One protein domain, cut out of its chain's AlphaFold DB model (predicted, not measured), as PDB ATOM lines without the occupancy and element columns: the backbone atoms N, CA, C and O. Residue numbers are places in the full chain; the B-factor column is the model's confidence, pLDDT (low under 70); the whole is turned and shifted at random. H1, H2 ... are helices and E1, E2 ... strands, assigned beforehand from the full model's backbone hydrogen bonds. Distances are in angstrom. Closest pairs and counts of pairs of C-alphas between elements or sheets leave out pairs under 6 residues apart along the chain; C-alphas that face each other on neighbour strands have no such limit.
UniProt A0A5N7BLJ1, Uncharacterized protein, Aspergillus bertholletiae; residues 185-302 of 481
ATOM      1  N   PRO A 185     106.363 162.760  98.548       95.00
ATOM      2  CA  PRO A 185     105.196 163.177  97.791       95.00
ATOM      3  C   PRO A 185     104.557 164.400  98.447       95.00
ATOM      4  O   PRO A 185     104.551 164.539  99.669       95.00
ATOM      5  N   ARG A 186     104.025 165.313  97.631       94.31
ATOM      6  CA  ARG A 186     103.218 166.430  98.135       94.31
ATOM      7  C   ARG A 186     101.863 166.422  97.470       94.31
ATOM      8  O   ARG A 186     101.757 166.358  96.243       94.31
ATOM      9  N   PHE A 187     100.846 166.513  98.308       93.75
ATOM     10  CA  PHE A 187      99.459 166.566  97.898       93.75
ATOM     11  C   PHE A 187      98.961 167.998  98.034       93.75
ATOM     12  O   PHE A 187      99.175 168.656  99.053       93.75
ATOM     13  N   GLU A 188      98.289 168.481  96.997       91.31
ATOM     14  CA  GLU A 188      97.552 169.736  97.046       91.31
ATOM     15  C   GLU A 188      96.051 169.445  97.078       91.31
ATOM     16  O   GLU A 188      95.571 168.595  96.315       91.31
ATOM     17  N   PRO A 189      95.290 170.145  97.942       87.44
ATOM     18  CA  PRO A 189      93.846 170.025  97.955       87.44
ATOM     19  C   PRO A 189      93.289 170.600  96.651       87.44
ATOM     20  O   PRO A 189      93.354 171.806  96.404       87.44
ATOM     21  N   TYR A 190      92.716 169.738  95.815       85.88
ATOM     22  CA  TYR A 190      91.990 170.142  94.619       85.88
ATOM     23  C   TYR A 190      90.491 170.281  94.946       85.88
ATOM     24  O   TYR A 190      89.995 169.787  95.964       85.88
ATOM     25  N   TRP A 191      89.748 171.011  94.108       81.00
ATOM     26  CA  TRP A 191      88.303 171.220  94.278       81.00
ATOM     27  C   TRP A 191      87.557 169.901  94.581       81.00
ATOM     28  O   TRP A 191      87.800 168.876  93.948       81.00
ATOM     29  N   ARG A 192      86.615 169.947  95.537       77.44
ATOM     30  CA  ARG A 192      85.766 168.811  95.965       77.44
ATOM     31  C   ARG A 192      86.533 167.594  96.512       77.44
ATOM     32  O   ARG A 192      86.258 166.472  96.096       77.44
ATOM     33  N   SER A 193      87.465 167.819  97.443       76.94
ATOM     34  CA  SER A 193      88.153 166.760  98.213       76.94
ATOM     35  C   SER A 193      88.891 165.708  97.374       76.94
ATOM     36  O   SER A 193      89.134 164.608  97.857       76.94
ATOM     37  N   MET A 194      89.246 166.023  96.128       82.69
ATOM     38  CA  MET A 194      90.186 165.198  95.373       82.69
ATOM     39  C   MET A 194      91.599 165.669  95.701       82.69
ATOM     40  O   MET A 194      91.912 166.850  95.564       82.69
ATOM     41  N   GLU A 195      92.450 164.759  96.152       88.25
ATOM     42  CA  GLU A 195      93.871 165.040  96.322       88.25
ATOM     43  C   GLU A 195      94.544 164.956  94.950       88.25
ATOM     44  O   GLU A 195      94.356 163.991  94.206       88.25
ATOM     45  N   THR A 196      95.310 165.982  94.588       90.50
ATOM     46  CA  THR A 196      96.189 165.924  93.416       90.50
ATOM     47  C   THR A 196      97.630 165.888  93.873       90.50
ATOM     48  O   THR A 196      98.037 166.672  94.729       90.50
ATOM     49  N   LEU A 197      98.404 164.992  93.273       92.81
ATOM     50  CA  LEU A 197      99.830 164.870  93.519       92.81
ATOM     51  C   LEU A 197     100.555 166.030  92.819       92.81
ATOM     52  O   LEU A 197     100.733 166.010  91.599       92.81
ATOM     53  N   SER A 198     100.899 167.071  93.579       91.12
ATOM     54  CA  SER A 198     101.532 168.280  93.043       91.12
ATOM     55  C   SER A 198     103.037 168.124  92.873       91.12
ATOM     56  O   SER A 198     103.627 168.740  91.987       91.12
ATOM     57  N   HIS A 199     103.652 167.255  93.680       93.06
ATOM     58  CA  HIS A 199     105.081 166.977  93.631       93.06
ATOM     59  C   HIS A 199     105.344 165.480  93.757       93.06
ATOM     60  O   HIS A 199     105.075 164.884  94.799       93.06
ATOM     61  N   TYR A 200     105.875 164.884  92.691       94.25
ATOM     62  CA  TYR A 200     106.303 163.487  92.659       94.25
ATOM     63  C   TYR A 200     107.423 163.328  91.630       94.25
ATOM     64  O   TYR A 200     107.147 163.144  90.443       94.25
ATOM     65  N   PRO A 201     108.688 163.504  92.052       95.81
ATOM     66  CA  PRO A 201     109.806 163.409  91.131       95.81
ATOM     67  C   PRO A 201     109.959 162.005  90.551       95.81
ATOM     68  O   PRO A 201     109.985 161.031  91.310       95.81
ATOM     69  N   ILE A 202     110.099 161.939  89.228       95.88
ATOM     70  CA  ILE A 202     110.368 160.720  88.458       95.88
ATOM     71  C   ILE A 202     111.830 160.631  88.043       95.88
ATOM     72  O   ILE A 202     112.510 161.657  87.926       95.88
ATOM     73  N   PHE A 203     112.286 159.408  87.793       97.44
ATOM     74  CA  PHE A 203     113.644 159.100  87.359       97.44
ATOM     75  C   PHE A 203     113.616 158.643  85.914       97.44
ATOM     76  O   PHE A 203     112.855 157.750  85.552       97.44
ATOM     77  N   VAL A 204     114.449 159.252  85.083       96.56
ATOM     78  CA  VAL A 204     114.525 158.919  83.665       96.56
ATOM     79  C   VAL A 204     115.979 158.653  83.319       96.56
ATOM     80  O   VAL A 204     116.824 159.528  83.515       96.56
ATOM     81  N   LEU A 205     116.270 157.452  82.817       96.69
ATOM     82  CA  LEU A 205     117.565 157.149  82.211       96.69
ATOM     83  C   LEU A 205     117.601 157.782  80.821       96.69
ATOM     84  O   LEU A 205     116.708 157.546  80.010       96.69
ATOM     85  N   GLN A 206     118.613 158.607  80.574       96.25
ATOM     86  CA  GLN A 206     118.787 159.336  79.325       96.25
ATOM     87  C   GLN A 206     120.207 159.182  78.815       96.25
ATOM     88  O   GLN A 206     121.145 159.099  79.611       96.25
ATOM     89  N   ASP A 207     120.351 159.283  77.502       95.12
ATOM     90  CA  ASP A 207     121.637 159.584  76.891       95.12
ATOM     91  C   ASP A 207     121.922 161.099  76.980       95.12
ATOM     92  O   ASP A 207     121.036 161.952  76.810       95.12
ATOM     93  N   ALA A 208     123.149 161.478  77.324       96.00
ATOM     94  CA  ALA A 208     123.516 162.875  77.457       96.00
ATOM     95  C   ALA A 208     123.576 163.554  76.075       96.00
ATOM     96  O   ALA A 208     124.335 163.146  75.196       96.00
ATOM     97  N   PRO A 209     122.834 164.658  75.862       95.12
ATOM     98  CA  PRO A 209     122.754 165.293  74.560       95.12
ATOM     99  C   PRO A 209     124.095 165.879  74.108       95.12
ATOM    100  O   PRO A 209     124.868 166.356  74.948       95.12
ATOM    101  N   PRO A 210     124.307 166.006  72.783       93.81
ATOM    102  CA  PRO A 210     125.418 166.761  72.218       93.81
ATOM    103  C   PRO A 210     125.509 168.164  72.829       93.81
ATOM    104  O   PRO A 210     124.602 168.989  72.692       93.81
ATOM    105  N   SER A 211     126.608 168.437  73.529       95.06
ATOM    106  CA  SER A 211     126.870 169.705  74.208       95.06
ATOM    107  C   SER A 211     128.370 169.921  74.333       95.06
ATOM    108  O   SER A 211     129.090 169.029  74.760       95.06
ATOM    109  N   ASN A 212     128.844 171.135  74.057       95.25
ATOM    110  CA  ASN A 212     130.274 171.455  74.158       95.25
ATOM    111  C   ASN A 212     130.831 171.293  75.577       95.25
ATOM    112  O   ASN A 212     132.031 171.115  75.745       95.25
ATOM    113  N   ASN A 213     129.972 171.400  76.594       95.38
ATOM    114  CA  ASN A 213     130.396 171.393  77.990       95.38
ATOM    115  C   ASN A 213     129.787 170.237  78.793       95.38
ATOM    116  O   ASN A 213     130.088 170.125  79.973       95.38
ATOM    117  N   GLY A 214     128.886 169.427  78.236       96.19
ATOM    118  CA  GLY A 214     128.130 168.452  79.033       96.19
ATOM    119  C   GLY A 214     127.289 169.084  80.163       96.19
ATOM    120  O   GLY A 214     127.198 170.315  80.295       96.19
ATOM    121  N   ALA A 215     126.669 168.245  80.991       96.75
ATOM    122  CA  ALA A 215     125.881 168.659  82.157       96.75
ATOM    123  C   ALA A 215     126.688 168.530  83.460       96.75
ATOM    124  O   ALA A 215     127.628 167.750  83.549       96.75
ATOM    125  N   THR A 216     126.342 169.305  84.486       97.12
ATOM    126  CA  THR A 216     126.934 169.151  85.824       97.12
ATOM    127  C   THR A 216     126.150 168.112  86.615       97.12
ATOM    128  O   THR A 216     124.924 168.237  86.703       97.12
ATOM    129  N   CYS A 217     126.841 167.139  87.211       97.88
ATOM    130  CA  CYS A 217     126.233 166.236  88.183       97.88
ATOM    131  C   CYS A 217     125.757 167.031  89.410       97.88
ATOM    132  O   CYS A 217     126.433 167.963  89.849       97.88
ATOM    133  N   GLN A 218     124.582 166.696  89.942       97.12
ATOM    134  CA  GLN A 218     124.003 167.373  91.107       97.12
ATOM    135  C   GLN A 218     124.461 166.787  92.452       97.12
ATOM    136  O   GLN A 218     124.109 167.341  93.496       97.12
ATOM    137  N   LEU A 219     125.269 165.717  92.437       96.38
ATOM    138  CA  LEU A 219     126.002 165.253  93.615       96.38
ATOM    139  C   LEU A 219     127.167 166.225  93.883       96.38
ATOM    140  O   LEU A 219     128.122 166.282  93.114       96.38
ATOM    141  N   GLY A 220     127.114 166.985  94.973       94.81
ATOM    142  CA  GLY A 220     128.065 168.049  95.307       94.81
ATOM    143  C   GLY A 220     129.480 167.563  95.625       94.81
ATOM    144  O   GLY A 220     130.420 168.359  95.616       94.81
ATOM    145  N   SER A 221     129.658 166.266  95.888       94.44
ATOM    146  CA  SER A 221     130.972 165.628  96.002       94.44
ATOM    147  C   SER A 221     131.548 165.155  94.661       94.44
ATOM    148  O   SER A 221     132.740 164.845  94.618       94.44
ATOM    149  N   CYS A 222     130.748 165.118  93.588       96.31
ATOM    150  CA  CYS A 222     131.188 164.737  92.249       96.31
ATOM    151  C   CYS A 222     131.789 165.955  91.525       96.31
ATOM    152  O   CYS A 222     131.072 166.925  91.261       96.31
ATOM    153  N   PRO A 223     133.096 165.949  91.206       95.94
ATOM    154  CA  PRO A 223     133.717 167.040  90.459       95.94
ATOM    155  C   PRO A 223     133.455 166.942  88.951       95.94
ATOM    156  O   PRO A 223     133.656 167.919  88.224       95.94
ATOM    157  N   ASP A 224     133.036 165.767  88.484       97.19
ATOM    158  CA  ASP A 224     133.003 165.436  87.073       97.19
ATOM    159  C   ASP A 224     131.736 165.957  86.396       97.19
ATOM    160  O   ASP A 224     130.660 166.119  86.985       97.19
ATOM    161  N   ARG A 225     131.877 166.233  85.103       97.75
ATOM    162  CA  ARG A 225     130.755 166.589  84.237       97.75
ATOM    163  C   ARG A 225     130.240 165.323  83.563       97.75
ATOM    164  O   ARG A 225     130.997 164.392  83.321       97.75
ATOM    165  N   ILE A 226     128.950 165.307  83.274       98.12
ATOM    166  CA  ILE A 226     128.303 164.285  82.455       98.12
ATOM    167  C   ILE A 226     128.535 164.699  81.003       98.12
ATOM    168  O   ILE A 226     127.990 165.726  80.567       98.12
ATOM    169  N   LEU A 227     129.397 163.977  80.296       97.25
ATOM    170  CA  LEU A 227     129.779 164.295  78.926       97.25
ATOM    171  C   LEU A 227     128.681 163.852  77.950       97.25
ATOM    172  O   LEU A 227     127.842 163.033  78.304       97.25
ATOM    173  N   PRO A 228     128.613 164.429  76.739       96.62
ATOM    174  CA  PRO A 228     127.702 163.938  75.707       96.62
ATOM    175  C   PRO A 228     127.952 162.464  75.376       96.62
ATOM    176  O   PRO A 228     129.113 162.085  75.237       96.62
ATOM    177  N   GLY A 229     126.888 161.684  75.195       94.44
ATOM    178  CA  GLY A 229     126.960 160.231  75.002       94.44
ATOM    179  C   GLY A 229     126.995 159.422  76.305       94.44
ATOM    180  O   GLY A 229     126.753 158.224  76.279       94.44
ATOM    181  N   ASP A 230     127.272 160.052  77.456       96.81
ATOM    182  CA  ASP A 230     127.216 159.346  78.736       96.81
ATOM    183  C   ASP A 230     125.757 159.099  79.147       96.81
ATOM    184  O   ASP A 230     124.928 160.020  79.158       96.81
ATOM    185  N   TYR A 231     125.463 157.899  79.647       97.69
ATOM    186  CA  TYR A 231     124.201 157.663  80.344       97.69
ATOM    187  C   TYR A 231     124.108 158.482  81.636       97.69
ATOM    188  O   TYR A 231     125.052 158.598  82.427       97.69
ATOM    189  N   ARG A 232     122.917 159.022  81.899       97.50
ATOM    190  CA  ARG A 232     122.624 159.817  83.096       97.50
ATOM    191  C   ARG A 232     121.207 159.601  83.597       97.50
ATOM    192  O   ARG A 232     120.302 159.306  82.822       97.50
ATOM    193  N   ILE A 233     120.999 159.851  84.886       98.06
ATOM    194  CA  ILE A 233     119.665 159.893  85.488       98.06
ATOM    195  C   ILE A 233     119.200 161.345  85.575       98.06
ATOM    196  O   ILE A 233     119.861 162.192  86.180       98.06
ATOM    197  N   ALA A 234     118.049 161.631  84.973       97.56
ATOM    198  CA  ALA A 234     117.333 162.888  85.123       97.56
ATOM    199  C   ALA A 234     116.218 162.736  86.166       97.56
ATOM    200  O   ALA A 234     115.331 161.896  86.017       97.56
ATOM    201  N   VAL A 235     116.237 163.577  87.201       97.38
ATOM    202  CA  VAL A 235     115.191 163.647  88.229       97.38
ATOM    203  C   VAL A 235     114.291 164.846  87.956       97.38
ATOM    204  O   VAL A 235     114.747 165.989  88.032       97.38
ATOM    205  N   THR A 236     113.019 164.597  87.638       95.12
ATOM    206  CA  THR A 236     112.068 165.645  87.223       95.12
ATOM    207  C   THR A 236     110.812 165.650  88.093       95.12
ATOM    208  O   THR A 236     110.144 164.622  88.152       95.12
ATOM    209  N   PRO A 237     110.416 166.787  88.698       95.19
ATOM    210  CA  PRO A 237     111.135 168.064  88.714       95.19
ATOM    211  C   PRO A 237     112.410 168.006  89.576       95.19
ATOM    212  O   PRO A 237     112.486 167.241  90.539       95.19
ATOM    213  N   GLY A 238     113.402 168.840  89.247       95.19
ATOM    214  CA  GLY A 238     114.623 168.994  90.042       95.19
ATOM    215  C   GLY A 238     114.388 169.726  91.370       95.19
ATOM    216  O   GLY A 238     113.420 170.471  91.533       95.19
ATOM    217  N   ARG A 239     115.293 169.533  92.333       92.62
ATOM    218  CA  ARG A 239     115.233 170.079  93.700       92.62
ATOM    219  C   ARG A 239     115.420 171.586  93.744       92.62
ATOM    220  O   ARG A 239     114.764 172.274  94.522       92.62
ATOM    221  N   GLN A 240     116.353 172.107  92.951       82.25
ATOM    222  CA  GLN A 240     116.746 173.519  93.023       82.25
ATOM    223  C   GLN A 240     115.945 174.422  92.077       82.25
ATOM    224  O   GLN A 240     116.018 175.647  92.178       82.25
ATOM    225  N   ASN A 241     115.169 173.842  91.160       75.06
ATOM    226  CA  ASN A 241     114.607 174.582  90.042       75.06
ATOM    227  C   ASN A 241     113.108 174.834  90.207       75.06
ATOM    228  O   ASN A 241     112.278 173.983  89.905       75.06
ATOM    229  N   TYR A 242     112.765 176.077  90.556       69.25
ATOM    230  CA  TYR A 242     111.380 176.573  90.577       69.25
ATOM    231  C   TYR A 242     110.664 176.420  89.219       69.25
ATOM    232  O   TYR A 242     109.442 176.348  89.157       69.25
ATOM    233  N   TYR A 243     111.428 176.362  88.124       80.19
ATOM    234  CA  TYR A 243     110.919 176.228  86.757       80.19
ATOM    235  C   TYR A 243     110.748 174.774  86.292       80.19
ATOM    236  O   TYR A 243     110.464 174.548  85.121       80.19
ATOM    237  N   GLY A 244     110.945 173.791  87.177       85.19
ATOM    238  CA  GLY A 244     110.741 172.377  86.851       85.19
ATOM    239  C   GLY A 244     111.830 171.752  85.976       85.19
ATOM    240  O   GLY A 244     111.629 170.654  85.467       85.19
ATOM    241  N   ASN A 245     112.981 172.412  85.804       92.62
ATOM    242  CA  ASN A 245     114.121 171.803  85.115       92.62
ATOM    243  C   ASN A 245     114.597 170.552  85.877       92.62
ATOM    244  O   ASN A 245     114.623 170.585  87.114       92.62
ATOM    245  N   PRO A 246     114.997 169.485  85.168       95.75
ATOM    246  CA  PRO A 246     115.514 168.272  85.788       95.75
ATOM    247  C   PRO A 246     116.855 168.505  86.487       95.75
ATOM    248  O   PRO A 246     117.667 169.325  86.051       95.75
ATOM    249  N   ASP A 247     117.098 167.724  87.535       97.12
ATOM    250  CA  ASP A 247     118.425 167.541  88.116       97.12
ATOM    251  C   ASP A 247     119.101 166.340  87.442       97.12
ATOM    252  O   ASP A 247     118.491 165.278  87.325       97.12
ATOM    253  N   TYR A 248     120.348 166.496  86.996       97.69
ATOM    254  CA  TYR A 248     121.096 165.436  86.315       97.69
ATOM    255  C   TYR A 248     122.150 164.819  87.233       97.69
ATOM    256  O   TYR A 248     122.901 165.539  87.893       97.69
ATOM    257  N   TYR A 249     122.248 163.495  87.214       98.25
ATOM    258  CA  TYR A 249     123.229 162.724  87.970       98.25
ATOM    259  C   TYR A 249     123.911 161.716  87.044       98.25
ATOM    260  O   TYR A 249     123.258 161.150  86.164       98.25
ATOM    261  N   HIS A 250     125.205 161.454  87.250       98.31
ATOM    262  CA  HIS A 250     125.793 160.207  86.750       98.31
ATOM    263  C   HIS A 250     125.019 159.030  87.345       98.31
ATOM    264  O   HIS A 250     124.578 159.119  88.493       98.31
ATOM    265  N   VAL A 251     124.891 157.929  86.601       97.75
ATOM    266  CA  VAL A 251     124.162 156.741  87.079       97.75
ATOM    267  C   VAL A 251     124.728 156.267  88.422       97.75
ATOM    268  O   VAL A 251     123.986 156.195  89.395       97.75
ATOM    269  N   LYS A 252     126.057 156.129  88.525       97.00
ATOM    270  CA  LYS A 252     126.740 155.736  89.767       97.00
ATOM    271  C   LYS A 252     126.443 156.671  90.941       97.00
ATOM    272  O   LYS A 252     126.083 156.231  92.027       97.00
ATOM    273  N   CYS A 253     126.564 157.982  90.719       97.69
ATOM    274  CA  CYS A 253     126.289 158.988  91.747       97.69
ATOM    275  C   CYS A 253     124.831 158.950  92.217       97.69
ATOM    276  O   CYS A 253     124.553 159.265  93.369       97.69
ATOM    277  N   PHE A 254     123.899 158.608  91.328       97.69
ATOM    278  CA  PHE A 254     122.496 158.458  91.682       97.69
ATOM    279  C   PHE A 254     122.257 157.210  92.538       97.69
ATOM    280  O   PHE A 254     121.563 157.304  93.550       97.69
ATOM    281  N   GLU A 255     122.869 156.075  92.189       96.00
ATOM    282  CA  GLU A 255     122.769 154.853  92.996       96.00
ATOM    283  C   GLU A 255     123.388 155.028  94.401       96.00
ATOM    284  O   GLU A 255     122.866 154.500  95.378       96.00
ATOM    285  N   GLU A 256     124.435 155.854  94.554       95.44
ATOM    286  CA  GLU A 256     124.979 156.218  95.878       95.44
ATOM    287  C   GLU A 256     123.985 156.998  96.760       95.44
ATOM    288  O   GLU A 256     124.091 156.981  97.992       95.44
ATOM    289  N   LEU A 257     123.052 157.727  96.141       96.44
ATOM    290  CA  LEU A 257     122.114 158.618  96.823       96.44
ATOM    291  C   LEU A 257     120.775 157.953  97.145       96.44
ATOM    292  O   LEU A 257     120.118 158.358  98.109       96.44
ATOM    293  N   VAL A 258     120.345 156.992  96.326       95.56
ATOM    294  CA  VAL A 258     119.002 156.410  96.385       95.56
ATOM    295  C   VAL A 258     119.044 154.989  96.920       95.56
ATOM    296  O   VAL A 258     119.812 154.148  96.475       95.56
ATOM    297  N   ASP A 259     118.158 154.715  97.870       92.62
ATOM    298  CA  ASP A 259     118.009 153.400  98.478       92.62
ATOM    299  C   ASP A 259     116.960 152.570  97.729       92.62
ATOM    300  O   ASP A 259     115.771 152.602  98.050       92.62
ATOM    301  N   LEU A 260     117.393 151.852  96.695       91.94
ATOM    302  CA  LEU A 260     116.508 151.079  95.815       91.94
ATOM    303  C   LEU A 260     115.831 149.877  96.493       91.94
ATOM    304  O   LEU A 260     114.963 149.262  95.877       91.94
ATOM    305  N   SER A 261     116.145 149.596  97.764       90.69
ATOM    306  CA  SER A 261     115.358 148.676  98.593       90.69
ATOM    307  C   SER A 261     113.938 149.192  98.866       90.69
ATOM    308  O   SER A 261     113.047 148.409  99.186       90.69
ATOM    309  N   SER A 262     113.692 150.499  98.705       92.19
ATOM    310  CA  SER A 262     112.349 151.064  98.804       92.19
ATOM    311  C   SER A 262     111.564 150.858  97.498       92.19
ATOM    312  O   SER A 262     111.950 151.415  96.459       92.19
ATOM    313  N   PRO A 263     110.410 150.158  97.521       92.12
ATOM    314  CA  PRO A 263     109.595 149.948  96.320       92.12
ATOM    315  C   PRO A 263     109.110 151.269  95.705       92.12
ATOM    316  O   PRO A 263     108.980 151.381  94.484       92.12
ATOM    317  N   HIS A 264     108.940 152.301  96.534       94.25
ATOM    318  CA  HIS A 264     108.517 153.637  96.121       94.25
ATOM    319  C   HIS A 264     109.517 154.335  95.191       94.25
ATOM    320  O   HIS A 264     109.128 155.152  94.357       94.25
ATOM    321  N   TYR A 265     110.816 154.041  95.309       95.19
ATOM    322  CA  TYR A 265     111.823 154.603  94.405       95.19
ATOM    323  C   TYR A 265     111.890 153.840  93.083       95.19
ATOM    324  O   TYR A 265     112.021 154.461  92.030       95.19
ATOM    325  N   LEU A 266     111.709 152.519  93.103       93.19
ATOM    326  CA  LEU A 266     111.655 151.710  91.881       93.19
ATOM    327  C   LEU A 266     110.453 152.063  91.005       93.19
ATOM    328  O   LEU A 266     110.567 152.101  89.780       93.19
ATOM    329  N   ALA A 267     109.305 152.352  91.625       92.56
ATOM    330  CA  ALA A 267     108.084 152.728  90.920       92.56
ATOM    331  C   ALA A 267     108.221 154.041  90.129       92.56
ATOM    332  O   ALA A 267     107.422 154.291  89.227       92.56
ATOM    333  N   ARG A 268     109.234 154.866  90.426       95.19
ATOM    334  CA  ARG A 268     109.444 156.200  89.835       95.19
ATOM    335  C   ARG A 268     110.276 156.210  88.563       95.19
ATOM    336  O   ARG A 268     110.337 157.254  87.915       95.19
ATOM    337  N   PHE A 269     110.902 155.094  88.203       95.75
ATOM    338  CA  PHE A 269     111.609 154.995  86.933       95.75
ATOM    339  C   PHE A 269     110.623 154.996  85.765       95.75
ATOM    340  O   PHE A 269     109.654 154.236  85.748       95.75
ATOM    341  N   GLU A 270     110.883 155.850  84.780       92.56
ATOM    342  CA  GLU A 270     110.138 155.915  83.529       92.56
ATOM    343  C   GLU A 270     111.084 155.852  82.333       92.56
ATOM    344  O   GLU A 270     112.203 156.367  82.374       92.56
ATOM    345  N   SER A 271     110.610 155.254  81.242       86.69
ATOM    346  CA  SER A 271     111.295 155.334  79.954       86.69
ATOM    347  C   SER A 271     111.295 156.780  79.468       86.69
ATOM    348  O   SER A 271     110.250 157.443  79.490       86.69
ATOM    349  N   ASP A 272     112.437 157.260  78.975       84.31
ATOM    350  CA  ASP A 272     112.467 158.563  78.325       84.31
ATOM    351  C   ASP A 272     111.610 158.521  77.056       84.31
ATOM    352  O   ASP A 272     111.856 157.746  76.134       84.31
ATOM    353  N   ARG A 273     110.574 159.358  77.011       79.75
ATOM    354  CA  ARG A 273     109.718 159.541  75.827       79.75
ATOM    355  C   ARG A 273     110.133 160.756  74.999       79.75
ATOM    356  O   ARG A 273     109.458 161.106  74.032       79.75
ATOM    357  N   THR A 274     111.182 161.452  75.424       78.19
ATOM    358  CA  THR A 274     111.701 162.652  74.775       78.19
ATOM    359  C   THR A 274     112.791 162.294  73.764       78.19
ATOM    360  O   THR A 274     112.903 161.162  73.321       78.19
ATOM    361  N   LYS A 275     113.574 163.282  73.326       77.12
ATOM    362  CA  LYS A 275     114.596 163.119  72.284       77.12
ATOM    363  C   LYS A 275     115.805 162.284  72.736       77.12
ATOM    364  O   LYS A 275     116.579 161.859  71.886       77.12
ATOM    365  N   TYR A 276     115.995 162.097  74.037       83.88
ATOM    366  CA  TYR A 276     117.222 161.548  74.618       83.88
ATOM    367  C   TYR A 276     117.033 160.106  75.091       83.88
ATOM    368  O   TYR A 276     117.531 159.713  76.145       83.88
ATOM    369  N   ILE A 277     116.275 159.345  74.291       83.88
ATOM    370  CA  ILE A 277     115.991 157.934  74.538       83.88
ATOM    371  C   ILE A 277     117.324 157.183  74.529       83.88
ATOM    372  O   ILE A 277     118.050 157.305  73.537       83.88
ATOM    373  N   PRO A 278     117.653 156.435  75.595       87.50
ATOM    374  CA  PRO A 278     118.783 155.522  75.542       87.50
ATOM    375  C   PRO A 278     118.572 154.504  74.413       87.50
ATOM    376  O   PRO A 278     117.448 154.277  73.950       87.50
ATOM    377  N   ASP A 279     119.644 153.878  73.948       90.06
ATOM    378  CA  ASP A 279     119.505 152.735  73.057       90.06
ATOM    379  C   ASP A 279     118.731 151.593  73.741       90.06
ATOM    380  O   ASP A 279     118.531 151.551  74.963       90.06
ATOM    381  N   TYR A 280     118.251 150.664  72.919       88.81
ATOM    382  CA  TYR A 280     117.378 149.601  73.392       88.81
ATOM    383  C   TYR A 280     118.095 148.652  74.363       88.81
ATOM    384  O   TYR A 280     117.462 148.143  75.287       88.81
ATOM    385  N   GLY A 281     119.410 148.460  74.212       90.94
ATOM    386  CA  GLY A 281     120.215 147.659  75.134       90.94
ATOM    387  C   GLY A 281     120.233 148.249  76.541       90.94
ATOM    388  O   GLY A 281     119.842 147.571  77.492       90.94
ATOM    389  N   ALA A 282     120.567 149.533  76.669       93.81
ATOM    390  CA  ALA A 282     120.556 150.234  77.953       93.81
ATOM    391  C   ALA A 282     119.167 150.240  78.620       93.81
ATOM    392  O   ALA A 282     119.059 150.089  79.842       93.81
ATOM    393  N   GLN A 283     118.087 150.350  77.836       91.25
ATOM    394  CA  GLN A 283     116.728 150.217  78.365       91.25
ATOM    395  C   GLN A 283     116.458 148.804  78.906       91.25
ATOM    396  O   GLN A 283     115.923 148.674  80.008       91.25
ATOM    397  N   CYS A 284     116.833 147.752  78.172       90.94
ATOM    398  CA  CYS A 284     116.680 146.373  78.636       90.94
ATOM    399  C   CYS A 284     117.480 146.102  79.919       90.94
ATOM    400  O   CYS A 284     116.959 145.454  80.827       90.94
ATOM    401  N   ILE A 285     118.703 146.635  80.021       94.06
ATOM    402  CA  ILE A 285     119.531 146.542  81.233       94.06
ATOM    403  C   ILE A 285     118.814 147.204  82.415       94.06
ATOM    404  O   ILE A 285     118.685 146.592  83.475       94.06
ATOM    405  N   LEU A 286     118.284 148.419  82.239       94.31
ATOM    406  CA  LEU A 286     117.528 149.102  83.290       94.31
ATOM    407  C   LEU A 286     116.276 148.317  83.708       94.31
ATOM    408  O   LEU A 286     116.006 148.172  84.898       94.31
ATOM    409  N   GLU A 287     115.490 147.822  82.751       91.12
ATOM    410  CA  GLU A 287     114.262 147.073  83.037       91.12
ATOM    411  C   GLU A 287     114.547 145.796  83.831       91.12
ATOM    412  O   GLU A 287     113.857 145.513  84.816       91.12
ATOM    413  N   GLU A 288     115.587 145.062  83.441       92.69
ATOM    414  CA  GLU A 288     116.046 143.872  84.146       92.69
ATOM    415  C   GLU A 288     116.563 144.208  85.548       92.69
ATOM    416  O   GLU A 288     116.188 143.550  86.521       92.69
ATOM    417  N   TYR A 289     117.364 145.266  85.674       93.62
ATOM    418  CA  TYR A 289     117.863 145.746  86.959       93.62
ATOM    419  C   TYR A 289     116.712 146.054  87.928       93.62
ATOM    420  O   TYR A 289     116.685 145.564  89.061       93.62
ATOM    421  N   LEU A 290     115.697 146.789  87.463       92.88
ATOM    422  CA  LEU A 290     114.498 147.088  88.248       92.88
ATOM    423  C   LEU A 290     113.677 145.828  88.552       92.88
ATOM    424  O   LEU A 290     113.099 145.719  89.635       92.88
ATOM    425  N   ARG A 291     113.610 144.865  87.626       91.38
ATOM    426  CA  ARG A 291     112.925 143.582  87.841       91.38
ATOM    427  C   ARG A 291     113.572 142.793  88.979       91.38
ATOM    428  O   ARG A 291     112.838 142.341  89.857       91.38
ATOM    429  N   ARG A 292     114.903 142.664  89.002       91.06
ATOM    430  CA  ARG A 292     115.637 141.968  90.078       91.06
ATOM    431  C   ARG A 292     115.400 142.623  91.439       91.06
ATOM    432  O   ARG A 292     115.099 141.939  92.412       91.06
ATOM    433  N   TRP A 293     115.412 143.956  91.502       91.38
ATOM    434  CA  TRP A 293     115.053 144.684  92.725       91.38
ATOM    435  C   TRP A 293     113.620 144.409  93.204       91.38
ATOM    436  O   TRP A 293     113.406 144.166  94.390       91.38
ATOM    437  N   ARG A 294     112.629 144.389  92.301       90.31
ATOM    438  CA  ARG A 294     111.237 144.066  92.672       90.31
ATOM    439  C   ARG A 294     111.096 142.652  93.231       90.31
ATOM    440  O   ARG A 294     110.359 142.464  94.193       90.31
ATOM    441  N   VAL A 295     111.794 141.676  92.645       89.50
ATOM    442  CA  VAL A 295     111.809 140.290  93.145       89.50
ATOM    443  C   VAL A 295     112.392 140.238  94.557       89.50
ATOM    444  O   VAL A 295     111.788 139.622  95.433       89.50
ATOM    445  N   ARG A 296     113.504 140.943  94.807       87.69
ATOM    446  CA  ARG A 296     114.121 141.024  96.138       87.69
ATOM    447  C   ARG A 296     113.180 141.616  97.183       87.69
ATOM    448  O   ARG A 296     113.017 141.026  98.245       87.69
ATOM    449  N   ILE A 297     112.517 142.727  96.872       88.06
ATOM    450  CA  ILE A 297     111.576 143.365  97.806       88.06
ATOM    451  C   ILE A 297     110.369 142.460  98.073       88.06
ATOM    452  O   ILE A 297     110.029 142.234  99.230       88.06
ATOM    453  N   GLY A 298     109.769 141.868  97.034       87.06
ATOM    454  CA  GLY A 298     108.642 140.944  97.209       87.06
ATOM    455  C   GLY A 298     109.003 139.711  98.047       87.06
ATOM    456  O   GLY A 298     108.215 139.273  98.880       87.06
ATOM    457  N   SER A 299     110.230 139.198  97.905       78.25
ATOM    458  CA  SER A 299     110.721 138.089  98.729       78.25
ATOM    459  C   SER A 299     110.918 138.461 100.208       78.25
ATOM    460  O   SER A 299     110.963 137.560 101.050       78.25
ATOM    461  N   LEU A 300     111.070 139.745 100.550       73.25
ATOM    462  CA  LEU A 300     111.168 140.198 101.943       73.25
ATOM    463  C   LEU A 300     109.787 140.268 102.616       73.25
ATOM    464  O   LEU A 300     109.661 139.940 103.801       73.25
ATOM    465  N   ASP A 301     108.748 140.623 101.859       71.50
ATOM    466  CA  ASP A 301     107.375 140.726 102.365       71.50
ATOM    467  C   ASP A 301     106.773 139.346 102.691       71.50
ATOM    468  O   ASP A 301     106.127 139.169 103.726       71.50
ATOM    469  N   ASP A 302     107.055 138.326 101.875       69.50
ATOM    470  CA  ASP A 302     106.550 136.966 102.118       69.50
ATOM    471  C   ASP A 302     107.168 136.311 103.369       69.50
ATOM    472  O   ASP A 302     106.513 135.522 104.052       69.50
TER     473      ASP A 302
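What this domain is: This is residues 185 to 302 of the 481 residues of an uncharacterized protein of Aspergillus bertholletiae (UniProt A0A5N7BLJ1). A small, twisted four-stranded sheet has the long helix H3 and the short helix H1 over one face, while a separate two-stranded hairpin, E1 and E2, forms an arm at one end. E2 runs on into E3 of the sheet at 40 degrees, and a long loop, residues 208 to 230, joins E3 to E4. The printed part has 118 residues, with the order E1 E2 E3 E4 E5 H1 H2 E6 H3 and a mixed class of helices and strands. The larger sheet runs E5 E4 E3 E6 and is mixed; E1 and E2 are antiparallel. The whole is only just compact, close to loose, with a radius of gyration of the C-alphas of 15.9 A and spans of 49 by 38 by 29 A.

Where its parts are: In the larger sheet, E3 is residues 202 to 207, 16.2 A long, and begins at C-alpha 202 at (110.368, 160.720, 88.458). E4 is residues 231 to 236, 16.1 A; E5 is residues 247 to 250 and E6 residues 269 to 271. H1 is residues 251 to 257, H2 residues 263 to 266, and H3 residues 280 to 302, 33.2 A, ending at C-alpha 302 at (106.550, 136.966, 102.118). E1 is residues 186 to 190, beginning at C-alpha 186 at (103.218, 166.430, 98.135), and E2 residues 194 to 199, 15.1 A.

How they stand to each other: E3, E4 and E5 form a meander, each strand the antiparallel neighbour of the one before; E3 and E4 are a hairpin, as are E4 and E5. N 204 and O 234 are 2.9 A apart, and N 235 and O 247 2.8 A, within hydrogen-bond range. E6 is parallel to E3, with N 270 and O 203 at 2.8 A. E5, H1 H2 and E6 make a split strand-helix-strand unit, two strands running the same way with E4 and E3 between them; its crossover is right-handed. H1 and H3 on the same face make two layers, sheet and helices. H1 is over E5 at a height over the sheet of 7.8 A, only just slantwise to the strands at 33 degrees on the local plane. H3, at 9.9 A, is over E3 and along the strands at 20 degrees on the local plane. H2 touches H3, which meets it with residues 290 to 297 alone; the closest C-alphas, of Leu 266 and Leu 290, are 6.5 A apart. H1 and H3 are apart. In the hairpin E1 and E2, N 188 and O 196 are 2.9 A apart; both strands are apart from H3. Every O i to N i+4 pair is within range in H3 and 2 of 3 in H1; H2 is too short for one.

The domain as a whole: The farthest C-alphas, of Asn 212 and Asp 302, are 50.3 A apart. The printed part has no cut. The link E3 to E4 is long, and in it residues 215 to 216 pair antiparallel with 225 to 226. The mean pLDDT of the printed part is 91.6; residues 242 and 302 are under 70.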